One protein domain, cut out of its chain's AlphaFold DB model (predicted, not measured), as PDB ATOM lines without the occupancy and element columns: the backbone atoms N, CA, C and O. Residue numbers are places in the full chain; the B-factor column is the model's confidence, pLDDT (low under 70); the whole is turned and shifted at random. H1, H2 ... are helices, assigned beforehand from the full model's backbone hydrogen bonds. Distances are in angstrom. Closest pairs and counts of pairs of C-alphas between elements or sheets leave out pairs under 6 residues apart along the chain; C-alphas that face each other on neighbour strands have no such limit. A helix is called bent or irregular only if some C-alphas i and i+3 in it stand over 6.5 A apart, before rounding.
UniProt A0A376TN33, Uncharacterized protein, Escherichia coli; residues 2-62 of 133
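What this domain is: This is residues 2 to 62 of the 133 residues of an uncharacterized protein of Escherichia coli (UniProt A0A376TN33). What shape do these coordinates make? An open, loose V: one arm is the long helix H4, the other is residues 9 to 20 with the small helix H1 at its far end, and H2, H3 and the link between them make a head where the arms come together. What is it made of, and how large is it? The printed part has 61 residues, with four named helices in the order H1, H2, H3, H4 and no named strand: all helix. It is only just loose, close to extended, with a radius of gyration of the C-alphas of 15.8 A and a flat outline of 45 by 34 by 18 A.

How they stand to each other: What is near the longest helix? H4, residues 42 to 58, and H2, residues 21 to 27, are close but not clearly touching, about perpendicular at 82 degrees; their closest C-alphas, of Phe 21 and Leu 44, are 7.4 A apart. H3, residues 37 to 40, and H4 meet only through their tight link. What else is close, and what is apart? H2 and H3 are close but not clearly touching, with the closest C-alphas, of Trp 24 and Val 40, 7.7 A apart. H1, residues 3 to 8, is apart from H2, H3 and H4. How do the backbones run? Every O i to N i+4 pair is within hydrogen-bond range in H1 and H2, and 8 of 13 in H4; H3 is too short for such a pair.

Where its parts are: Where is H4? It runs 21.7 A from C-alpha 42 at (-34.842, -15.689, 24.359) to C-alpha 58 at (-41.843, -31.404, 11.211), with a kink of 28 degrees near residue 52; it is only just irregular, C-alphas 52 and 55 being 6.9 A apart. How long are the others? H2 measures 9.9 A, H1 8.9 A from C-alpha 3 at (-39.945, -34.900, 44.672), and H3 5.5 A.

The domain as a whole: How far does it reach? The two C-alphas farthest apart, of Gly 9 and Ser 33, are 45.7 A apart; the link from H1 to H2 is long, and the printed part has no cut. Where is confidence low? Residues 2 and 29 to 41 have pLDDT under 70.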
ATOM      1  N   GLY A   2     -36.424 -36.047  41.479       68.12
ATOM      2  CA  GLY A   2     -37.073 -34.888  42.088       68.12
ATOM      3  C   GLY A   2     -38.363 -35.301  42.804       68.12
ATOM      4  O   GLY A   2     -39.050 -36.216  42.352       68.12
ATOM      5  N   LYS A   3     -38.710 -34.623  43.907       77.38
ATOM      6  CA  LYS A   3     -39.945 -34.900  44.672       77.38
ATOM      7  C   LYS A   3     -41.199 -34.891  43.779       77.38
ATOM      8  O   LYS A   3     -42.092 -35.706  43.973       77.38
ATOM      9  N   LEU A   4     -41.225 -34.019  42.765       82.56
ATOM     10  CA  LEU A   4     -42.336 -33.889  41.821       82.56
ATOM     11  C   LEU A   4     -42.415 -35.034  40.797       82.56
ATOM     12  O   LEU A   4     -43.502 -35.532  40.540       82.56
ATOM     13  N   GLU A   5     -41.291 -35.485  40.236       84.38
ATOM     14  CA  GLU A   5     -41.281 -36.628  39.301       84.38
ATOM     15  C   GLU A   5     -41.771 -37.909  39.980       84.38
ATOM     16  O   GLU A   5     -42.519 -38.684  39.385       84.38
ATOM     17  N   GLY A   6     -41.376 -38.099  41.246       83.56
ATOM     18  CA  GLY A   6     -41.848 -39.204  42.076       83.56
ATOM     19  C   GLY A   6     -43.354 -39.134  42.333       83.56
ATOM     20  O   GLY A   6     -44.032 -40.147  42.207       83.56
ATOM     21  N   PHE A   7     -43.883 -37.941  42.621       84.62
ATOM     22  CA  PHE A   7     -45.320 -37.729  42.806       84.62
ATOM     23  C   PHE A   7     -46.123 -37.959  41.514       84.62
ATOM     24  O   PHE A   7     -47.149 -38.630  41.531       84.62
ATOM     25  N   LEU A   8     -45.652 -37.433  40.379       85.31
ATOM     26  CA  LEU A   8     -46.350 -37.538  39.095       85.31
ATOM     27  C   LEU A   8     -46.237 -38.927  38.449       85.31
ATOM     28  O   LEU A   8     -46.962 -39.208  37.493       85.31
ATOM     29  N   GLY A   9     -45.284 -39.759  38.886       87.94
ATOM     30  CA  GLY A   9     -44.940 -41.016  38.217       87.94
ATOM     31  C   GLY A   9     -44.456 -40.817  36.773       87.94
ATOM     32  O   GLY A   9     -44.521 -41.735  35.957       87.94
ATOM     33  N   LYS A  10     -44.012 -39.602  36.433       87.44
ATOM     34  CA  LYS A  10     -43.590 -39.197  35.088       87.44
ATOM     35  C   LYS A  10     -42.263 -38.461  35.172       87.44
ATOM     36  O   LYS A  10     -42.089 -37.574  36.005       87.44
ATOM     37  N   LYS A  11     -41.346 -38.819  34.273       90.50
ATOM     38  CA  LYS A  11     -40.076 -38.112  34.105       90.50
ATOM     39  C   LYS A  11     -40.339 -36.694  33.590       90.50
ATOM     40  O   LYS A  11     -41.153 -36.514  32.683       90.50
ATOM     41  N   ILE A  12     -39.631 -35.714  34.142       89.75
ATOM     42  CA  ILE A  12     -39.617 -34.342  33.633       89.75
ATOM     43  C   ILE A  12     -38.521 -34.227  32.572       89.75
ATOM     44  O   ILE A  12     -37.373 -34.620  32.783       89.75
ATOM     45  N   GLU A  13     -38.888 -33.688  31.411       91.50
ATOM     46  CA  GLU A  13     -37.928 -33.359  30.363       91.50
ATOM     47  C   GLU A  13     -37.348 -31.965  30.625       91.50
ATOM     48  O   GLU A  13     -38.083 -30.978  30.717       91.50
ATOM     49  N   TYR A  14     -36.025 -31.887  30.761       89.88
ATOM     50  CA  TYR A  14     -35.315 -30.645  31.051       89.88
ATOM     51  C   TYR A  14     -34.747 -30.061  29.759       89.88
ATOM     52  O   TYR A  14     -33.849 -30.638  29.148       89.88
ATOM     53  N   LEU A  15     -35.257 -28.897  29.351       89.00
ATOM     54  CA  LEU A  15     -34.780 -28.197  28.160       89.00
ATOM     55  C   LEU A  15     -33.651 -27.245  28.548       89.00
ATOM     56  O   LEU A  15     -33.889 -26.232  29.207       89.00
ATOM     57  N   ASN A  16     -32.432 -27.572  28.131       83.00
ATOM     58  CA  ASN A  16     -31.258 -26.753  28.401       83.00
ATOM     59  C   ASN A  16     -30.877 -25.919  27.174       83.00
ATOM     60  O   ASN A  16     -31.015 -26.396  26.042       83.00
ATOM     61  N   PRO A  17     -30.390 -24.685  27.375       82.31
ATOM     62  CA  PRO A  17     -29.811 -23.911  26.293       82.31
ATOM     63  C   PRO A  17     -28.524 -24.558  25.776       82.31
ATOM     64  O   PRO A  17     -27.844 -25.311  26.469       82.31
ATOM     65  N   ASP A  18     -28.194 -24.244  24.529       79.88
ATOM     66  CA  ASP A  18     -26.973 -24.682  23.850       79.88
ATOM     67  C   ASP A  18     -25.702 -24.047  24.435       79.88
ATOM     68  O   ASP A  18     -24.601 -24.570  24.235       79.88
ATOM     69  N   ARG A  19     -25.846 -22.919  25.134       82.88
ATOM     70  CA  ARG A  19     -24.781 -22.181  25.822       82.88
ATOM     71  C   ARG A  19     -25.276 -21.650  27.167       82.88
ATOM     72  O   ARG A  19     -26.478 -21.476  27.363       82.88
ATOM     73  N   ASP A  20     -24.343 -21.409  28.080       80.62
ATOM     74  CA  ASP A  20     -24.628 -20.919  29.428       80.62
ATOM     75  C   ASP A  20     -24.976 -19.420  29.463       80.62
ATOM     76  O   ASP A  20     -24.902 -18.702  28.462       80.62
ATOM     77  N   PHE A  21     -25.417 -18.957  30.633       79.12
ATOM     78  CA  PHE A  21     -25.783 -17.559  30.860       79.12
ATOM     79  C   PHE A  21     -24.615 -16.607  30.579       79.12
ATOM     80  O   PHE A  21     -24.814 -15.595  29.912       79.12
ATOM     81  N   ASP A  22     -23.404 -16.952  31.020       79.31
ATOM     82  CA  ASP A  22     -22.214 -16.109  30.873       79.31
ATOM     83  C   ASP A  22     -21.810 -15.913  29.409       79.31
ATOM     84  O   ASP A  22     -21.377 -14.823  29.022       79.31
ATOM     85  N   PHE A  23     -21.956 -16.948  28.578       82.75
ATOM     86  CA  PHE A  23     -21.759 -16.841  27.138       82.75
ATOM     87  C   PHE A  23     -22.731 -15.828  26.530       82.75
ATOM     88  O   PHE A  23     -22.302 -14.891  25.857       82.75
ATOM     89  N   TRP A  24     -24.031 -15.979  26.800       77.88
ATOM     90  CA  TRP A  24     -25.045 -15.077  26.251       77.88
ATOM     91  C   TRP A  24     -24.909 -13.653  26.801       77.88
ATOM     92  O   TRP A  24     -25.084 -12.694  26.056       77.88
ATOM     93  N   LEU A  25     -24.514 -13.498  28.064       77.00
ATOM     94  CA  LEU A  25     -24.240 -12.205  28.685       77.00
ATOM     95  C   LEU A  25     -23.138 -11.429  27.945       77.00
ATOM     96  O   LEU A  25     -23.272 -10.226  27.710       77.00
ATOM     97  N   LYS A  26     -22.067 -12.126  27.546       78.31
ATOM     98  CA  LYS A  26     -20.969 -11.553  26.754       78.31
ATOM     99  C   LYS A  26     -21.414 -11.214  25.333       78.31
ATOM    100  O   LYS A  26     -21.084 -10.136  24.845       78.31
ATOM    101  N   GLU A  27     -22.185 -12.097  24.699       76.12
ATOM    102  CA  GLU A  27     -22.695 -11.904  23.334       76.12
ATOM    103  C   GLU A  27     -23.615 -10.674  23.229       76.12
ATOM    104  O   GLU A  27     -23.540  -9.910  22.268       76.12
ATOM    105  N   TYR A  28     -24.432 -10.413  24.257       70.75
ATOM    106  CA  TYR A  28     -25.290  -9.224  24.334       70.75
ATOM    107  C   TYR A  28     -24.575  -7.960  24.854       70.75
ATOM    108  O   TYR A  28     -25.232  -6.989  25.237       70.75
ATOM    109  N   ASN A  29     -23.236  -7.948  24.837       61.94
ATOM    110  CA  ASN A  29     -22.367  -6.796  25.092       61.94
ATOM    111  C   ASN A  29     -22.745  -5.994  26.358       61.94
ATOM    112  O   ASN A  29     -23.018  -4.791  26.294       61.94
ATOM    113  N   ASN A  30     -22.796  -6.675  27.512       57.59
ATOM    114  CA  ASN A  30     -23.064  -6.071  28.826       57.59
ATOM    115  C   ASN A  30     -24.317  -5.164  28.860       57.59
ATOM    116  O   ASN A  30     -24.292  -4.097  29.470       57.59
ATOM    117  N   PHE A  31     -25.407  -5.573  28.197       57.12
ATOM    118  CA  PHE A  31     -26.723  -4.909  28.234       57.12
ATOM    119  C   PHE A  31     -26.738  -3.413  27.852       57.12
ATOM    120  O   PHE A  31     -27.700  -2.711  28.157       57.12
ATOM    121  N   SER A  32     -25.720  -2.891  27.161       51.94
ATOM    122  CA  SER A  32     -25.555  -1.433  27.037       51.94
ATOM    123  C   SER A  32     -26.506  -0.726  26.046       51.94
ATOM    124  O   SER A  32     -26.394   0.491  25.896       51.94
ATOM    125  N   SER A  33     -27.445  -1.404  25.370       49.72
ATOM    126  CA  SER A  33     -28.410  -0.697  24.492       49.72
ATOM    127  C   SER A  33     -29.682  -1.445  24.052       49.72
ATOM    128  O   SER A  33     -30.515  -0.840  23.377       49.72
ATOM    129  N   ILE A  34     -29.908  -2.714  24.421       53.53
ATOM    130  CA  ILE A  34     -31.161  -3.422  24.081       53.53
ATOM    131  C   ILE A  34     -32.176  -3.231  25.211       53.53
ATOM    132  O   ILE A  34     -32.093  -3.835  26.273       53.53
ATOM    133  N   THR A  35     -33.152  -2.362  24.970       48.81
ATOM    134  CA  THR A  35     -34.160  -1.889  25.933       48.81
ATOM    135  C   THR A  35     -35.284  -2.891  26.223       48.81
ATOM    136  O   THR A  35     -36.370  -2.503  26.644       48.81
ATOM    137  N   THR A  36     -35.086  -4.191  25.985       57.53
ATOM    138  CA  THR A  36     -36.113  -5.193  26.307       57.53
ATOM    139  C   THR A  36     -35.508  -6.520  26.748       57.53
ATOM    140  O   THR A  36     -34.993  -7.287  25.934       57.53
ATOM    141  N   ASP A  37     -35.684  -6.836  28.034       57.81
ATOM    142  CA  ASP A  37     -35.283  -8.095  28.688       57.81
ATOM    143  C   ASP A  37     -35.683  -9.348  27.887       57.81
ATOM    144  O   ASP A  37     -34.976 -10.355  27.863       57.81
ATOM    145  N   LYS A  38     -36.804  -9.277  27.156       60.88
ATOM    146  CA  LYS A  38     -37.347 -10.370  26.335       60.88
ATOM    147  C   LYS A  38     -36.376 -10.895  25.270       60.88
ATOM    148  O   LYS A  38     -36.401 -12.089  24.984       60.88
ATOM    149  N   VAL A  39     -35.538 -10.038  24.681       61.97
ATOM    150  CA  VAL A  39     -34.587 -10.462  23.635       61.97
ATOM    151  C   VAL A  39     -33.418 -11.222  24.253       61.97
ATOM    152  O   VAL A  39     -33.010 -12.249  23.716       61.97
ATOM    153  N   VAL A  40     -32.933 -10.771  25.412       65.19
ATOM    154  CA  VAL A  40     -31.726 -11.322  26.042       65.19
ATOM    155  C   VAL A  40     -31.964 -12.715  26.634       65.19
ATOM    156  O   VAL A  40     -31.097 -13.580  26.541       65.19
ATOM    157  N   TYR A  41     -33.160 -12.993  27.166       67.75
ATOM    158  CA  TYR A  41     -33.491 -14.322  27.705       67.75
ATOM    159  C   TYR A  41     -34.063 -15.297  26.666       67.75
ATOM    160  O   TYR A  41     -34.276 -16.474  26.971       67.75
ATOM    161  N   SER A  42     -34.299 -14.845  25.430       75.88
ATOM    162  CA  SER A  42     -34.842 -15.689  24.359       75.88
ATOM    163  C   SER A  42     -33.978 -16.934  24.076       75.88
ATOM    164  O   SER A  42     -34.540 -18.037  24.060       75.88
ATOM    165  N   PRO A  43     -32.632 -16.841  23.974       79.06
ATOM    166  CA  PRO A  43     -31.778 -18.020  23.788       79.06
ATOM    167  C   PRO A  43     -31.816 -19.004  24.959       79.06
ATOM    168  O   PRO A  43     -31.595 -20.196  24.770       79.06
ATOM    169  N   LEU A  44     -32.119 -18.514  26.162       83.12
ATOM    170  CA  LEU A  44     -32.123 -19.309  27.388       83.12
ATOM    171  C   LEU A  44     -33.453 -20.028  27.636       83.12
ATOM    172  O   LEU A  44     -33.484 -20.993  28.399       83.12
ATOM    173  N   LYS A  45     -34.557 -19.553  27.043       84.00
ATOM    174  CA  LYS A  45     -35.916 -20.035  27.349       84.00
ATOM    175  C   LYS A  45     -36.737 -20.376  26.107       84.00
ATOM    176  O   LYS A  45     -37.222 -21.498  25.995       84.00
ATOM    177  N   LEU A  46     -36.875 -19.440  25.166       86.38
ATOM    178  CA  LEU A  46     -37.708 -19.631  23.973       86.38
ATOM    179  C   LEU A  46     -37.049 -20.583  22.976       86.38
ATOM    180  O   LEU A  46     -37.672 -21.548  22.538       86.38
ATOM    181  N   ARG A  47     -35.766 -20.364  22.676       87.56
ATOM    182  CA  ARG A  47     -35.019 -21.187  21.720       87.56
ATOM    183  C   ARG A  47     -34.982 -22.675  22.114       87.56
ATOM    184  O   ARG A  47     -35.280 -23.490  21.246       87.56
ATOM    185  N   PRO A  48     -34.701 -23.079  23.371       90.75
ATOM    186  CA  PRO A  48     -34.730 -24.493  23.754       90.75
ATOM    187  C   PRO A  48     -36.103 -25.144  23.554       90.75
ATOM    188  O   PRO A  48     -36.186 -26.258  23.040       90.75
ATOM    189  N   PHE A  49     -37.184 -24.434  23.891       91.44
ATOM    190  CA  PHE A  49     -38.550 -24.901  23.652       91.44
ATOM    191  C   PHE A  49     -38.847 -25.083  22.159       91.44
ATOM    192  O   PHE A  49     -39.348 -26.131  21.747       91.44
ATOM    193  N   GLU A  50     -38.484 -24.100  21.334       90.50
ATOM    194  CA  GLU A  50     -38.665 -24.161  19.882       90.50
ATOM    195  C   GLU A  50     -37.876 -25.318  19.254       90.50
ATOM    196  O   GLU A  50     -38.408 -26.054  18.423       90.50
ATOM    197  N   LEU A  51     -36.624 -25.524  19.675       92.00
ATOM    198  CA  LEU A  51     -35.794 -26.638  19.215       92.00
ATOM    199  C   LEU A  51     -36.403 -27.993  19.579       92.00
ATOM    200  O   LEU A  51     -36.399 -28.902  18.747       92.00
ATOM    201  N   TRP A  52     -36.938 -28.115  20.792       94.12
ATOM    202  CA  TRP A  52     -37.558 -29.341  21.279       94.12
ATOM    203  C   TRP A  52     -38.854 -29.678  20.536       94.12
ATOM    204  O   TRP A  52     -39.078 -30.832  20.169       94.12
ATOM    205  N   VAL A  53     -39.692 -28.678  20.247       93.81
ATOM    206  CA  VAL A  53     -40.983 -28.905  19.583       93.81
ATOM    207  C   VAL A  53     -40.857 -29.093  18.069       93.81
ATOM    208  O   VAL A  53     -41.643 -29.823  17.461       93.81
ATOM    209  N   ARG A  54     -39.841 -28.485  17.442       93.88
ATOM    210  CA  ARG A  54     -39.626 -28.510  15.986       93.88
ATOM    211  C   ARG A  54     -39.665 -29.906  15.345       93.88
ATOM    212  O   ARG A  54     -40.367 -30.025  14.344       93.88
ATOM    213  N   PRO A  55     -38.964 -30.953  15.832       95.44
ATOM    214  CA  PRO A  55     -39.018 -32.272  15.196       95.44
ATOM    215  C   PRO A  55     -40.428 -32.875  15.211       95.44
ATOM    216  O   PRO A  55     -40.838 -33.475  14.220       95.44
ATOM    217  N   MET A  56     -41.205 -32.657  16.278       95.38
ATOM    218  CA  MET A  56     -42.591 -33.128  16.351       95.38
ATOM    219  C   MET A  56     -43.477 -32.416  15.324       95.38
ATOM    220  O   MET A  56     -44.273 -33.050  14.633       95.38
ATOM    221  N   LEU A  57     -43.302 -31.101  15.183       94.69
ATOM    222  CA  LEU A  57     -44.028 -30.308  14.191       94.69
ATOM    223  C   LEU A  57     -43.635 -30.686  12.757       94.69
ATOM    224  O   LEU A  57     -44.509 -30.782  11.899       94.69
ATOM    225  N   ALA A  58     -42.349 -30.953  12.507       94.19
ATOM    226  CA  ALA A  58     -41.843 -31.404  11.211       94.19
ATOM    227  C   ALA A  58     -42.384 -32.790  10.821       94.19
ATOM    228  O   ALA A  58     -42.659 -33.029   9.649       94.19
ATOM    229  N   ALA A  59     -42.611 -33.669  11.801       95.81
ATOM    230  CA  ALA A  59     -43.291 -34.952  11.612       95.81
ATOM    231  C   ALA A  59     -44.818 -34.817  11.415       95.81
ATOM    232  O   ALA A  59     -45.513 -35.814  11.234       95.81
ATOM    233  N   GLY A  60     -45.360 -33.593  11.443       94.62
ATOM    234  CA  GLY A  60     -46.779 -33.316  11.228       94.62
ATOM    235  C   GLY A  60     -47.655 -33.457  12.474       94.62
ATOM    236  O   GLY A  60     -48.874 -33.312  12.369       94.62
ATOM    237  N   HIS A  61     -47.078 -33.688  13.658       96.69
ATOM    238  CA  HIS A  61     -47.852 -33.801  14.892       96.69
ATOM    239  C   HIS A  61     -48.488 -32.468  15.293       96.69
ATOM    240  O   HIS A  61     -47.945 -31.391  15.036       96.69
ATOM    241  N   THR A  62     -49.635 -32.557  15.970       96.44
ATOM    242  CA  THR A  62     -50.226 -31.428  16.698       96.44
ATOM    243  C   THR A  62     -49.721 -31.449  18.132       96.44
ATOM    244  O   THR A  62     -49.887 -32.447  18.829       96.44
TER     245      THR A  62